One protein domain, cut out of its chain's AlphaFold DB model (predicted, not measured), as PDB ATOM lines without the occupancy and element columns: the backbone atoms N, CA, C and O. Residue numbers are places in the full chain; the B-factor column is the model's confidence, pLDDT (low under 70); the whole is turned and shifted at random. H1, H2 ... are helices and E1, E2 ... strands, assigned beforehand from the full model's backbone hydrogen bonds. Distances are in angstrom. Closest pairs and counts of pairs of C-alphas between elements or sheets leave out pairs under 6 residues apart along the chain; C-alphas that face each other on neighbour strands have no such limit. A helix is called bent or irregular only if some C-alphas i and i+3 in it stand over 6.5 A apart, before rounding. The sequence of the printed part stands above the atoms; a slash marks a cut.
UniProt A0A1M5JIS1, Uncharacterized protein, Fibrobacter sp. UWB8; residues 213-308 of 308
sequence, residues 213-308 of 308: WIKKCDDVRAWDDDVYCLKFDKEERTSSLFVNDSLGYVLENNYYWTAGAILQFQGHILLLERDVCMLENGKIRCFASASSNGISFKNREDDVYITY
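This is residues 213 to 308 of the 308 residues of an uncharacterized protein of Fibrobacter sp. UWB8 (UniProt A0A1M5JIS1). Two strongly twisted sheets lie partly face to face as a sandwich, E1 to E4 on one side and E5 to E8 on the other, their strands crossed at 41 degrees. The second sheet runs on past the first through E9 and E10, a hairpin at one end of the longest axis, while the small helix H1 sits over E2 near the other end. The printed part has 96 residues, with H1 first and then ten strands; the sheets, in order E1 - E2 - E3 - E4 and E5 - E6 - E7 - E8 - E9 - E10, are antiparallel meanders, each strand the antiparallel neighbour of the one before. The class is mostly strand, and the whole is compact, with a radius of gyration of the C-alphas of 13.7 A and spans of 39 by 29 by 20 A.

Find C-alpha 213 at (3.839, 57.995, 173.381), where H1 begins; it covers residues 213 to 216 and is neither bent nor irregular, but only just: C-alphas 213 and 216 are 6.4 A apart. Next come E1, residues 219 to 223, E2, residues 226 to 233 and 22.3 A long, E3, residues 238 to 243 and 16.4 A, and E4, residues 246 to 252 and 17.9 A. Look for E5 from C-alpha 263 at (17.661, 49.127, 179.793) to residue 266, then E6, residues 269 to 272, and E7, residues 275 to 280 and 15.3 A. E8, residues 283 to 290 and 20.3 A, bends by 56 degrees at residue 287. E9 holds residues 296 to 299, and E10, residues 305 to 307, ends at (34.345, 42.183, 193.210).

In the larger sheet, N 264 and O 271 of the hairpin E5 and E6 are 3.0 A apart, within hydrogen-bond range. Look also at N 278 and O 285 of E7 and E8, 2.9 A, and at N 297 and O 306 of E9 and E10, 2.9 A. In the other sheet, N 221 and O 228 of the hairpin E1 and E2 are within hydrogen-bond range, 3.0 A apart. Between the sheets, the closest C-alphas of E1 and E5 are those of Asp 219 and Gln 264, 5.5 A, and those of E4 and E8 are Tyr 249 and Lys 283, 7.6 A. H1 is on the sheet E1 to E4 at a height of 7.9 A, only just over E2 with 3 C-alphas; it is too short for an O i to N i+4 pair.

The C-alphas of Trp 213 and Tyr 308, the chain's last residue, are the two farthest apart, 40.4 A. The printed part has no cut and no long link; E4 to E5, with 10 residues between them, is short but not tight. Mean pLDDT of the printed part is 79.4, with low confidence at residues 252 to 261, 291 to 294, 303, 306 and 308.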
ATOM      1  N   TRP A 213       2.431  57.948 173.738       88.81
ATOM      2  CA  TRP A 213       3.839  57.995 173.381       88.81
ATOM      3  C   TRP A 213       4.718  57.034 174.190       88.81
ATOM      4  O   TRP A 213       5.743  56.598 173.669       88.81
ATOM      5  N   ILE A 214       4.320  56.625 175.404       88.06
ATOM      6  CA  ILE A 214       5.155  55.742 176.235       88.06
ATOM      7  C   ILE A 214       5.222  54.294 175.711       88.06
ATOM      8  O   ILE A 214       6.007  53.483 176.194       88.06
ATOM      9  N   LYS A 215       4.439  53.954 174.678       83.00
ATOM     10  CA  LYS A 215       4.469  52.640 173.999       83.00
ATOM     11  C   LYS A 215       5.824  52.310 173.371       83.00
ATOM     12  O   LYS A 215       6.167  51.136 173.195       83.00
ATOM     13  N   LYS A 216       6.581  53.349 173.001       83.25
ATOM     14  CA  LYS A 216       7.917  53.213 172.408       83.25
ATOM     15  C   LYS A 216       8.998  52.875 173.438       83.25
ATOM     16  O   LYS A 216      10.111  52.575 173.030       83.25
ATOM     17  N   CYS A 217       8.688  52.950 174.729       86.00
ATOM     18  CA  CYS A 217       9.657  52.817 175.809       86.00
ATOM     19  C   CYS A 217       9.863  51.354 176.219       86.00
ATOM     20  O   CYS A 217       8.925  50.555 176.205       86.00
ATOM     21  N   ASP A 218      11.079  51.038 176.649       84.50
ATOM     22  CA  ASP A 218      11.461  49.773 177.286       84.50
ATOM     23  C   ASP A 218      11.332  49.837 178.819       84.50
ATOM     24  O   ASP A 218      11.129  48.823 179.500       84.50
ATOM     25  N   ASP A 219      11.441  51.043 179.379       89.19
ATOM     26  CA  ASP A 219      11.131  51.333 180.776       89.19
ATOM     27  C   ASP A 219      10.603  52.763 180.922       89.19
ATOM     28  O   ASP A 219      10.987  53.668 180.173       89.19
ATOM     29  N   VAL A 220       9.707  52.967 181.885       91.62
ATOM     30  CA  VAL A 220       9.006  54.239 182.095       91.62
ATOM     31  C   VAL A 220       8.880  54.506 183.582       91.62
ATOM     32  O   VAL A 220       8.561  53.607 184.355       91.62
ATOM     33  N   ARG A 221       9.080  55.752 183.998       93.00
ATOM     34  CA  ARG A 221       8.817  56.183 185.373       93.00
ATOM     35  C   ARG A 221       8.418  57.648 185.428       93.00
ATOM     36  O   ARG A 221       8.660  58.378 184.475       93.00
ATOM     37  N   ALA A 222       7.893  58.083 186.566       94.00
ATOM     38  CA  ALA A 222       7.785  59.500 186.889       94.00
ATOM     39  C   ALA A 222       8.889  59.938 187.871       94.00
ATOM     40  O   ALA A 222       9.311  59.172 188.753       94.00
ATOM     41  N   TRP A 223       9.358  61.173 187.708       90.69
ATOM     42  CA  TRP A 223       9.981  61.963 188.769       90.69
ATOM     43  C   TRP A 223       9.133  63.213 188.932       90.69
ATOM     44  O   TRP A 223       8.992  63.979 187.984       90.69
ATOM     45  N   ASP A 224       8.553  63.372 190.119       88.00
ATOM     46  CA  ASP A 224       7.565  64.410 190.394       88.00
ATOM     47  C   ASP A 224       6.432  64.377 189.350       88.00
ATOM     48  O   ASP A 224       5.756  63.351 189.221       88.00
ATOM     49  N   ASP A 225       6.261  65.457 188.589       92.12
ATOM     50  CA  ASP A 225       5.216  65.598 187.570       92.12
ATOM     51  C   ASP A 225       5.683  65.218 186.152       92.12
ATOM     52  O   ASP A 225       4.880  65.176 185.220       92.12
ATOM     53  N   ASP A 226       6.970  64.907 185.980       93.25
ATOM     54  CA  ASP A 226       7.563  64.594 184.685       93.25
ATOM     55  C   ASP A 226       7.630  63.082 184.445       93.25
ATOM     56  O   ASP A 226       8.086  62.302 185.290       93.25
ATOM     57  N   VAL A 227       7.233  62.657 183.245       94.44
ATOM     58  CA  VAL A 227       7.298  61.262 182.801       94.44
ATOM     59  C   VAL A 227       8.544  61.041 181.954       94.44
ATOM     60  O   VAL A 227       8.740  61.666 180.912       94.44
ATOM     61  N   TYR A 228       9.355  60.081 182.383       93.50
ATOM     62  CA  TYR A 228      10.613  59.695 181.768       93.50
ATOM     63  C   TYR A 228      10.478  58.334 181.106       93.50
ATOM     64  O   TYR A 228       9.952  57.383 181.684       93.50
ATOM     65  N   CYS A 229      11.009  58.240 179.898       91.81
ATOM     66  CA  CYS A 229      10.926  57.070 179.043       91.81
ATOM     67  C   CYS A 229      12.309  56.730 178.513       91.81
ATOM     68  O   CYS A 229      12.926  57.540 177.819       91.81
ATOM     69  N   LEU A 230      12.765  55.519 178.812       89.06
ATOM     70  CA  LEU A 230      13.950  54.948 178.194       89.06
ATOM     71  C   LEU A 230      13.536  54.118 176.994       89.06
ATOM     72  O   LEU A 230      12.698  53.227 177.119       89.06
ATOM     73  N   LYS A 231      14.144  54.407 175.848       87.44
ATOM     74  CA  LYS A 231      14.026  53.616 174.625       87.44
ATOM     75  C   LYS A 231      15.414  53.193 174.174       87.44
ATOM     76  O   LYS A 231      16.325  54.016 174.117       87.44
ATOM     77  N   PHE A 232      15.548  51.943 173.778       81.62
ATOM     78  CA  PHE A 232      16.666  51.458 173.001       81.62
ATOM     79  C   PHE A 232      16.286  51.351 171.532       81.62
ATOM     80  O   PHE A 232      15.242  50.806 171.173       81.62
ATOM     81  N   ASP A 233      17.151  51.875 170.677       79.88
ATOM     82  CA  ASP A 233      17.085  51.650 169.250       79.88
ATOM     83  C   ASP A 233      18.136  50.613 168.863       79.88
ATOM     84  O   ASP A 233      19.338  50.871 168.921       79.88
ATOM     85  N   LYS A 234      17.681  49.404 168.525       74.81
ATOM     86  CA  LYS A 234      18.561  48.284 168.178       74.81
ATOM     87  C   LYS A 234      19.315  48.515 166.871       74.81
ATOM     88  O   LYS A 234      20.459  48.076 166.762       74.81
ATOM     89  N   GLU A 235      18.665  49.148 165.894       76.50
ATOM     90  CA  GLU A 235      19.223  49.368 164.558       76.50
ATOM     91  C   GLU A 235      20.337  50.407 164.633       76.50
ATOM     92  O   GLU A 235      21.473  50.137 164.243       76.50
ATOM     93  N   GLU A 236      20.030  51.548 165.252       76.69
ATOM     94  CA  GLU A 236      20.977  52.650 165.438       76.69
ATOM     95  C   GLU A 236      21.955  52.402 166.600       76.69
ATOM     96  O   GLU A 236      22.931  53.129 166.774       76.69
ATOM     97  N   ARG A 237      21.701  51.377 167.424       74.88
ATOM     98  CA  ARG A 237      22.431  51.070 168.668       74.88
ATOM     99  C   ARG A 237      22.496  52.253 169.631       74.88
ATOM    100  O   ARG A 237      23.450  52.391 170.398       74.88
ATOM    101  N   THR A 238      21.468  53.090 169.644       79.06
ATOM    102  CA  THR A 238      21.398  54.271 170.509       79.06
ATOM    103  C   THR A 238      20.397  54.069 171.635       79.06
ATOM    104  O   THR A 238      19.380  53.393 171.490       79.06
ATOM    105  N   SER A 239      20.675  54.664 172.790       82.44
ATOM    106  CA  SER A 239      19.704  54.755 173.882       82.44
ATOM    107  C   SER A 239      19.168  56.177 173.939       82.44
ATOM    108  O   SER A 239      19.931  57.134 173.914       82.44
ATOM    109  N   SER A 240      17.854  56.335 174.009       87.69
ATOM    110  CA  SER A 240      17.188  57.635 174.055       87.69
ATOM    111  C   SER A 240      16.418  57.796 175.358       87.69
ATOM    112  O   SER A 240      15.713  56.881 175.787       87.69
ATOM    113  N   LEU A 241      16.526  58.978 175.962       90.38
ATOM    114  CA  LEU A 241      15.716  59.396 177.101       90.38
ATOM    115  C   LEU A 241      14.740  60.476 176.637       90.38
ATOM    116  O   LEU A 241      15.151  61.567 176.237       90.38
ATOM    117  N   PHE A 242      13.449  60.168 176.706       92.19
ATOM    118  CA  PHE A 242      12.372  61.119 176.453       92.19
ATOM    119  C   PHE A 242      11.798  61.615 177.780       92.19
ATOM    120  O   PHE A 242      11.629  60.825 178.711       92.19
ATOM    121  N   VAL A 243      11.469  62.903 177.837       93.44
ATOM    122  CA  VAL A 243      10.799  63.561 178.962       93.44
ATOM    123  C   VAL A 243       9.526  64.202 178.422       93.44
ATOM    124  O   VAL A 243       9.603  65.056 177.541       93.44
ATOM    125  N   ASN A 244       8.360  63.760 178.901       93.31
ATOM    126  CA  ASN A 244       7.048  64.235 178.437       93.31
ATOM    127  C   ASN A 244       6.931  64.253 176.895       93.31
ATOM    128  O   ASN A 244       6.639  65.281 176.288       93.31
ATOM    129  N   ASP A 245       7.241  63.118 176.262       92.62
ATOM    130  CA  ASP A 245       7.323  62.897 174.804       92.62
ATOM    131  C   ASP A 245       8.392  63.695 174.033       92.62
ATOM    132  O   ASP A 245       8.693  63.398 172.877       92.62
ATOM    133  N   SER A 246       9.058  64.653 174.672       91.88
ATOM    134  CA  SER A 246      10.165  65.381 174.060       91.88
ATOM    135  C   SER A 246      11.457  64.586 174.203       91.88
ATOM    136  O   SER A 246      11.782  64.090 175.282       91.88
ATOM    137  N   LEU A 247      12.215  64.447 173.113       88.56
ATOM    138  CA  LEU A 247      13.540  63.835 173.174       88.56
ATOM    139  C   LEU A 247      14.458  64.723 174.024       88.56
ATOM    140  O   LEU A 247      14.762  65.846 173.630       88.56
ATOM    141  N   GLY A 248      14.877  64.218 175.182       81.88
ATOM    142  CA  GLY A 248      15.796  64.915 176.076       81.88
ATOM    143  C   GLY A 248      17.252  64.608 175.739       81.88
ATOM    144  O   GLY A 248      18.060  65.522 175.596       81.88
ATOM    145  N   TYR A 249      17.585  63.320 175.587       81.75
ATOM    146  CA  TYR A 249      18.961  62.858 175.369       81.75
ATOM    147  C   TYR A 249      19.021  61.675 174.416       81.75
ATOM    148  O   TYR A 249      18.152  60.803 174.444       81.75
ATOM    149  N   VAL A 250      20.108  61.615 173.648       80.31
ATOM    150  CA  VAL A 250      20.537  60.435 172.897       80.31
ATOM    151  C   VAL A 250      21.930  60.070 173.381       80.31
ATOM    152  O   VAL A 250      22.813  60.921 173.470       80.31
ATOM    153  N   LEU A 251      22.107  58.805 173.718       73.94
ATOM    154  CA  LEU A 251      23.376  58.198 174.059       73.94
ATOM    155  C   LEU A 251      23.804  57.328 172.888       73.94
ATOM    156  O   LEU A 251      23.136  56.347 172.547       73.94
ATOM    157  N   GLU A 252      24.928  57.696 172.288       65.75
ATOM    158  CA  GLU A 252      25.649  56.811 171.388       65.75
ATOM    159  C   GLU A 252      26.314  55.724 172.230       65.75
ATOM    160  O   GLU A 252      27.135  56.006 173.107       65.75
ATOM    161  N   ASN A 253      25.935  54.470 171.993       63.72
ATOM    162  CA  ASN A 253      26.542  53.355 172.700       63.72
ATOM    163  C   ASN A 253      27.718  52.831 171.874       63.72
ATOM    164  O   ASN A 253      27.532  52.231 170.818       63.72
ATOM    165  N   ASN A 254      28.936  52.984 172.389       54.72
ATOM    166  CA  ASN A 254      30.155  52.467 171.751       54.72
ATOM    167  C   ASN A 254      30.376  50.957 171.981       54.72
ATOM    168  O   ASN A 254      31.492  50.462 171.818       54.72
ATOM    169  N   TYR A 255      29.343  50.214 172.385       57.22
ATOM    170  CA  TYR A 255      29.449  48.813 172.790       57.22
ATOM    171  C   TYR A 255      28.743  47.865 171.816       57.22
ATOM    172  O   TYR A 255      27.759  48.205 171.156       57.22
ATOM    173  N   TYR A 256      29.260  46.639 171.742       53.41
ATOM    174  CA  TYR A 256      28.605  45.534 171.052       53.41
ATOM    175  C   TYR A 256      27.534  44.950 171.974       53.41
ATOM    176  O   TYR A 256      27.851  44.167 172.867       53.41
ATOM    177  N   TRP A 257      26.282  45.348 171.747       56.84
ATOM    178  CA  TRP A 257      25.135  44.867 172.510       56.84
ATOM    179  C   TRP A 257      25.016  43.346 172.415       56.84
ATOM    180  O   TRP A 257      25.015  42.767 171.325       56.84
ATOM    181  N   THR A 258      24.894  42.699 173.571       55.91
ATOM    182  CA  THR A 258      24.524  41.282 173.648       55.91
ATOM    183  C   THR A 258      23.000  41.132 173.637       55.91
ATOM    184  O   THR A 258      22.276  42.023 174.071       55.91
ATOM    185  N   ALA A 259      22.480  39.985 173.181       47.56
ATOM    186  CA  ALA A 259      21.033  39.717 173.139       47.56
ATOM    187  C   ALA A 259      20.324  39.809 174.515       47.56
ATOM    188  O   ALA A 259      19.099  39.831 174.576       47.56
ATOM    189  N   GLY A 260      21.079  39.865 175.620       51.78
ATOM    190  CA  GLY A 260      20.567  39.964 176.991       51.78
ATOM    191  C   GLY A 260      20.668  41.354 177.619       51.78
ATOM    192  O   GLY A 260      20.579  41.473 178.838       51.78
ATOM    193  N   ALA A 261      20.919  42.395 176.835       60.44
ATOM    194  CA  ALA A 261      21.144  43.718 177.377       60.44
ATOM    195  C   ALA A 261      19.870  44.357 177.957       60.44
ATOM    196  O   ALA A 261      18.786  44.284 177.376       60.44
ATOM    197  N   ILE A 262      20.006  44.993 179.121       70.25
ATOM    198  CA  ILE A 262      18.883  45.510 179.906       70.25
ATOM    199  C   ILE A 262      18.949  47.036 179.942       70.25
ATOM    200  O   ILE A 262      19.931  47.590 180.426       70.25
ATOM    201  N   LEU A 263      17.891  47.714 179.486       79.81
ATOM    202  CA  LEU A 263      17.661  49.127 179.793       79.81
ATOM    203  C   LEU A 263      16.593  49.231 180.869       79.81
ATOM    204  O   LEU A 263      15.464  48.759 180.688       79.81
ATOM    205  N   GLN A 264      16.945  49.837 181.996       87.31
ATOM    206  CA  GLN A 264      15.979  50.043 183.064       87.31
ATOM    207  C   GLN A 264      16.362  51.152 184.033       87.31
ATOM    208  O   GLN A 264      17.536  51.441 184.264       87.31
ATOM    209  N   PHE A 265      15.338  51.706 184.668       89.50
ATOM    210  CA  PHE A 265      15.483  52.531 185.855       89.50
ATOM    211  C   PHE A 265      15.654  51.648 187.098       89.50
ATOM    212  O   PHE A 265      14.872  50.726 187.337       89.50
ATOM    213  N   GLN A 266      16.647  51.962 187.923       88.44
ATOM    214  CA  GLN A 266      16.874  51.363 189.238       88.44
ATOM    215  C   GLN A 266      17.056  52.488 190.255       88.44
ATOM    216  O   GLN A 266      18.134  53.061 190.394       88.44
ATOM    217  N   GLY A 267      15.960  52.881 190.913       85.81
ATOM    218  CA  GLY A 267      15.971  54.095 191.727       85.81
ATOM    219  C   GLY A 267      16.339  55.304 190.860       85.81
ATOM    220  O   GLY A 267      15.734  55.510 189.808       85.81
ATOM    221  N   HIS A 268      17.328  56.092 191.280       87.19
ATOM    222  CA  HIS A 268      17.826  57.240 190.507       87.19
ATOM    223  C   HIS A 268      18.859  56.883 189.427       87.19
ATOM    224  O   HIS A 268      19.287  57.755 188.670       87.19
ATOM    225  N   ILE A 269      19.227  55.606 189.327       89.88
ATOM    226  CA  ILE A 269      20.221  55.107 188.386       89.88
ATOM    227  C   ILE A 269      19.555  54.601 187.104       89.88
ATOM    228  O   ILE A 269      18.486  53.987 187.105       89.88
ATOM    229  N   LEU A 270      20.228  54.875 185.996       89.31
ATOM    230  CA  LEU A 270      19.966  54.379 184.657       89.31
ATOM    231  C   LEU A 270      20.930  53.216 184.419       89.31
ATOM    232  O   LEU A 270      22.137  53.434 184.317       89.31
ATOM    233  N   LEU A 271      20.408  51.993 184.348       85.56
ATOM    234  CA  LEU A 271      21.201  50.837 183.948       85.56
ATOM    235  C   LEU A 271      21.039  50.640 182.440       85.56
ATOM    236  O   LEU A 271      19.932  50.367 181.971       85.56
ATOM    237  N   LEU A 272      22.133  50.811 181.701       82.12
ATOM    238  CA  LEU A 272      22.192  50.714 180.243       82.12
ATOM    239  C   LEU A 272      23.115  49.554 179.859       82.12
ATOM    240  O   LEU A 272      24.331  49.709 179.784       82.12
ATOM    241  N   GLU A 273      22.532  48.372 179.666       77.94
ATOM    242  CA  GLU A 273      23.236  47.088 179.552       77.94
ATOM    243  C   GLU A 273      24.067  46.779 180.803       77.94
ATOM    244  O   GLU A 273      23.589  46.122 181.727       77.94
ATOM    245  N   ARG A 274      25.307  47.264 180.828       77.31
ATOM    246  CA  ARG A 274      26.230  47.165 181.961       77.31
ATOM    247  C   ARG A 274      26.519  48.521 182.569       77.31
ATOM    248  O   ARG A 274      26.977  48.576 183.699       77.31
ATOM    249  N   ASP A 275      26.286  49.606 181.850       82.50
ATOM    250  CA  ASP A 275      26.668  50.922 182.316       82.50
ATOM    251  C   ASP A 275      25.718  51.430 183.383       82.50
ATOM    252  O   ASP A 275      24.497  51.414 183.233       82.50
ATOM    253  N   VAL A 276      26.322  51.885 184.470       87.06
ATOM    254  CA  VAL A 276      25.656  52.496 185.607       87.06
ATOM    255  C   VAL A 276      25.782  54.000 185.418       87.06
ATOM    256  O   VAL A 276      26.881  54.570 185.484       87.06
ATOM    257  N   CYS A 277      24.656  54.629 185.108       87.38
ATOM    258  CA  CYS A 277      24.587  56.040 184.775       87.38
ATOM    259  C   CYS A 277      23.558  56.764 185.638       87.38
ATOM    260  O   CYS A 277      22.673  56.159 186.233       87.38
ATOM    261  N   MET A 278      23.644  58.084 185.679       88.00
ATOM    262  CA  MET A 278      22.676  58.934 186.364       88.00
ATOM    263  C   MET A 278      22.364  60.172 185.541       88.00
ATOM    264  O   MET A 278      23.176  60.605 184.721       88.00
ATOM    265  N   LEU A 279      21.179  60.732 185.767       84.25
ATOM    266  CA  LEU A 279      20.783  62.014 185.202       84.25
ATOM    267  C   LEU A 279      21.178  63.129 186.181       84.25
ATOM    268  O   LEU A 279      20.568  63.280 187.233       84.25
ATOM    269  N   GLU A 280      22.187  63.917 185.829       81.31
ATOM    270  CA  GLU A 280      22.673  65.059 186.608       81.31
ATOM    271  C   GLU A 280      22.579  66.332 185.768       81.31
ATOM    272  O   GLU A 280      23.156  66.410 184.686       81.31
ATOM    273  N   ASN A 281      21.873  67.353 186.267       76.50
ATOM    274  CA  ASN A 281      21.750  68.664 185.610       76.50
ATOM    275  C   ASN A 281      21.312  68.580 184.139       76.50
ATOM    276  O   ASN A 281      21.837  69.295 183.282       76.50
ATOM    277  N   GLY A 282      20.393  67.661 183.833       70.50
ATOM    278  CA  GLY A 282      19.998  67.410 182.454       70.50
ATOM    279  C   GLY A 282      21.180  66.947 181.598       70.50
ATOM    280  O   GLY A 282      21.390  67.444 180.493       70.50
ATOM    281  N   LYS A 283      22.008  66.044 182.109       74.75
ATOM    282  CA  LYS A 283      22.985  65.281 181.335       74.75
ATOM    283  C   LYS A 283      23.061  63.887 181.916       74.75
ATOM    284  O   LYS A 283      22.974  63.710 183.128       74.75
ATOM    285  N   ILE A 284      23.234  62.895 181.056       81.88
ATOM    286  CA  ILE A 284      23.480  61.535 181.517       81.88
ATOM    287  C   ILE A 284      24.984  61.373 181.722       81.88
ATOM    288  O   ILE A 284      25.768  61.571 180.792       81.88
ATOM    289  N   ARG A 285      25.383  61.021 182.944       85.19
ATOM    290  CA  ARG A 285      26.765  60.712 183.315       85.19
ATOM    291  C   ARG A 285      26.859  59.240 183.686       85.19
ATOM    292  O   ARG A 285      26.242  58.805 184.653       85.19
ATOM    293  N   CYS A 286      27.638  58.484 182.924       85.38
ATOM    294  CA  CYS A 286      27.948  57.090 183.229       85.38
ATOM    295  C   CYS A 286      29.264  57.015 183.995       85.38
ATOM    296  O   CYS A 286      30.274  57.547 183.532       85.38
ATOM    297  N   PHE A 287      29.256  56.359 185.149       84.31
ATOM    298  CA  PHE A 287      30.361  56.418 186.110       84.31
ATOM    299  C   PHE A 287      30.904  55.041 186.505       84.31
ATOM    300  O   PHE A 287      32.010  54.951 187.035       84.31
ATOM    301  N   ALA A 288      30.162  53.969 186.240       84.50
ATOM    302  CA  ALA A 288      30.615  52.605 186.465       84.50
ATOM    303  C   ALA A 288      30.025  51.658 185.415       84.50
ATOM    304  O   ALA A 288      29.129  52.036 184.658       84.50
ATOM    305  N   SER A 289      30.516  50.424 185.387       82.00
ATOM    306  CA  SER A 289      29.915  49.325 184.638       82.00
ATOM    307  C   SER A 289      29.763  48.102 185.549       82.00
ATOM    308  O   SER A 289      30.728  47.677 186.179       82.00
ATOM    309  N   ALA A 290      28.563  47.535 185.636       77.12
ATOM    310  CA  ALA A 290      28.234  46.345 186.408       77.12
ATOM    311  C   ALA A 290      28.373  45.068 185.560       77.12
ATOM    312  O   ALA A 290      28.024  45.032 184.379       77.12
ATOM    313  N   SER A 291      28.881  43.998 186.166       67.88
ATOM    314  CA  SER A 291      28.902  42.657 185.574       67.88
ATOM    315  C   SER A 291      27.560  41.957 185.785       67.88
ATOM    316  O   SER A 291      26.971  42.045 186.856       67.88
ATOM    317  N   SER A 292      27.113  41.188 184.788       56.50
ATOM    318  CA  SER A 292      25.994  40.245 184.942       56.50
ATOM    319  C   SER A 292      26.392  38.965 185.690       56.50
ATOM    320  O   SER A 292      25.529  38.186 186.084       56.50
ATOM    321  N   ASN A 293      27.697  38.725 185.848       54.59
ATOM    322  CA  ASN A 293      28.258  37.558 186.519       54.59
ATOM    323  C   ASN A 293      28.856  37.999 187.860       54.59
ATOM    324  O   ASN A 293      29.932  38.602 187.876       54.59
ATOM    325  N   GLY A 294      28.164  37.683 188.958       62.12
ATOM    326  CA  GLY A 294      28.565  38.047 190.320       62.12
ATOM    327  C   GLY A 294      28.377  39.533 190.647       62.12
ATOM    328  O   GLY A 294      27.919  40.322 189.823       62.12
ATOM    329  N   ILE A 295      28.744  39.922 191.867       72.62
ATOM    330  CA  ILE A 295      28.698  41.314 192.317       72.62
ATOM    331  C   ILE A 295      30.028  41.952 191.905       72.62
ATOM    332  O   ILE A 295      31.015  41.883 192.633       72.62
ATOM    333  N   SER A 296      30.106  42.487 190.689       76.75
ATOM    334  CA  SER A 296      31.329  43.138 190.209       76.75
ATOM    335  C   SER A 296      31.047  44.448 189.502       76.75
ATOM    336  O   SER A 296      30.156  44.522 188.656       76.75
ATOM    337  N   PHE A 297      31.850  45.456 189.823       80.88
ATOM    338  CA  PHE A 297      31.724  46.808 189.305       80.88
ATOM    339  C   PHE A 297      33.079  47.310 188.838       80.88
ATOM    340  O   PHE A 297      34.076  47.174 189.542       80.88
ATOM    341  N   LYS A 298      33.106  47.901 187.650       81.19
ATOM    342  CA  LYS A 298      34.255  48.623 187.125       81.19
ATOM    343  C   LYS A 298      33.991  50.115 187.260       81.19
ATOM    344  O   LYS A 298      33.051  50.611 186.641       81.19
ATOM    345  N   ASN A 299      34.794  50.827 188.037       76.25
ATOM    346  CA  ASN A 299      34.739  52.283 188.066       76.25
ATOM    347  C   ASN A 299      35.351  52.841 186.768       76.25
ATOM    348  O   ASN A 299      36.382  52.363 186.299       76.25
ATOM    349  N   ARG A 300      34.685  53.817 186.140       76.06
ATOM    350  CA  ARG A 300      35.141  54.398 184.864       76.06
ATOM    351  C   ARG A 300      36.252  55.430 185.024       76.06
ATOM    352  O   ARG A 300      36.926  55.726 184.046       76.06
ATOM    353  N   GLU A 301      36.409  56.008 186.212       74.25
ATOM    354  CA  GLU A 301      37.386  57.080 186.443       74.25
ATOM    355  C   GLU A 301      38.810  56.543 186.630       74.25
ATOM    356  O   GLU A 301      39.769  57.183 186.204       74.25
ATOM    357  N   ASP A 302      38.948  55.367 187.239       71.38
ATOM    358  CA  ASP A 302      40.232  54.768 187.624       71.38
ATOM    359  C   ASP A 302      40.432  53.340 187.079       71.38
ATOM    360  O   ASP A 302      41.462  52.721 187.348       71.38
ATOM    361  N   ASP A 303      39.471  52.817 186.306       69.00
ATOM    362  CA  ASP A 303      39.448  51.451 185.770       69.00
ATOM    363  C   ASP A 303      39.562  50.339 186.839       69.00
ATOM    364  O   ASP A 303      39.867  49.184 186.519       69.00
ATOM    365  N   VAL A 304      39.274  50.648 188.108       70.50
ATOM    366  CA  VAL A 304      39.349  49.682 189.209       70.50
ATOM    367  C   VAL A 304      38.133  48.758 189.190       70.50
ATOM    368  O   VAL A 304      36.985  49.200 189.103       70.50
ATOM    369  N   TYR A 305      38.396  47.455 189.302       73.94
ATOM    370  CA  TYR A 305      37.371  46.433 189.489       73.94
ATOM    371  C   TYR A 305      37.196  46.131 190.971       73.94
ATOM    372  O   TYR A 305      38.154  45.782 191.659       73.94
ATOM    373  N   ILE A 306      35.957  46.218 191.433       68.44
ATOM    374  CA  ILE A 306      35.539  45.785 192.760       68.44
ATOM    375  C   ILE A 306      34.675  44.550 192.577       68.44
ATOM    376  O   ILE A 306      33.699  44.584 191.827       68.44
ATOM    377  N   THR A 307      35.047  43.468 193.253       74.94
ATOM    378  CA  THR A 307      34.345  42.183 193.210       74.94
ATOM    379  C   THR A 307      34.056  41.733 194.636       74.94
ATOM    380  O   THR A 307      34.931  41.810 195.501       74.94
ATOM    381  N   TYR A 308      32.833  41.261 194.870       64.38
ATOM    382  CA  TYR A 308      32.367  40.703 196.140       64.38
ATOM    383  C   TYR A 308      31.954  39.239 195.991       64.38
ATOM    384  O   TYR A 308      31.402  38.880 194.921       64.38
TER     385      TYR A 308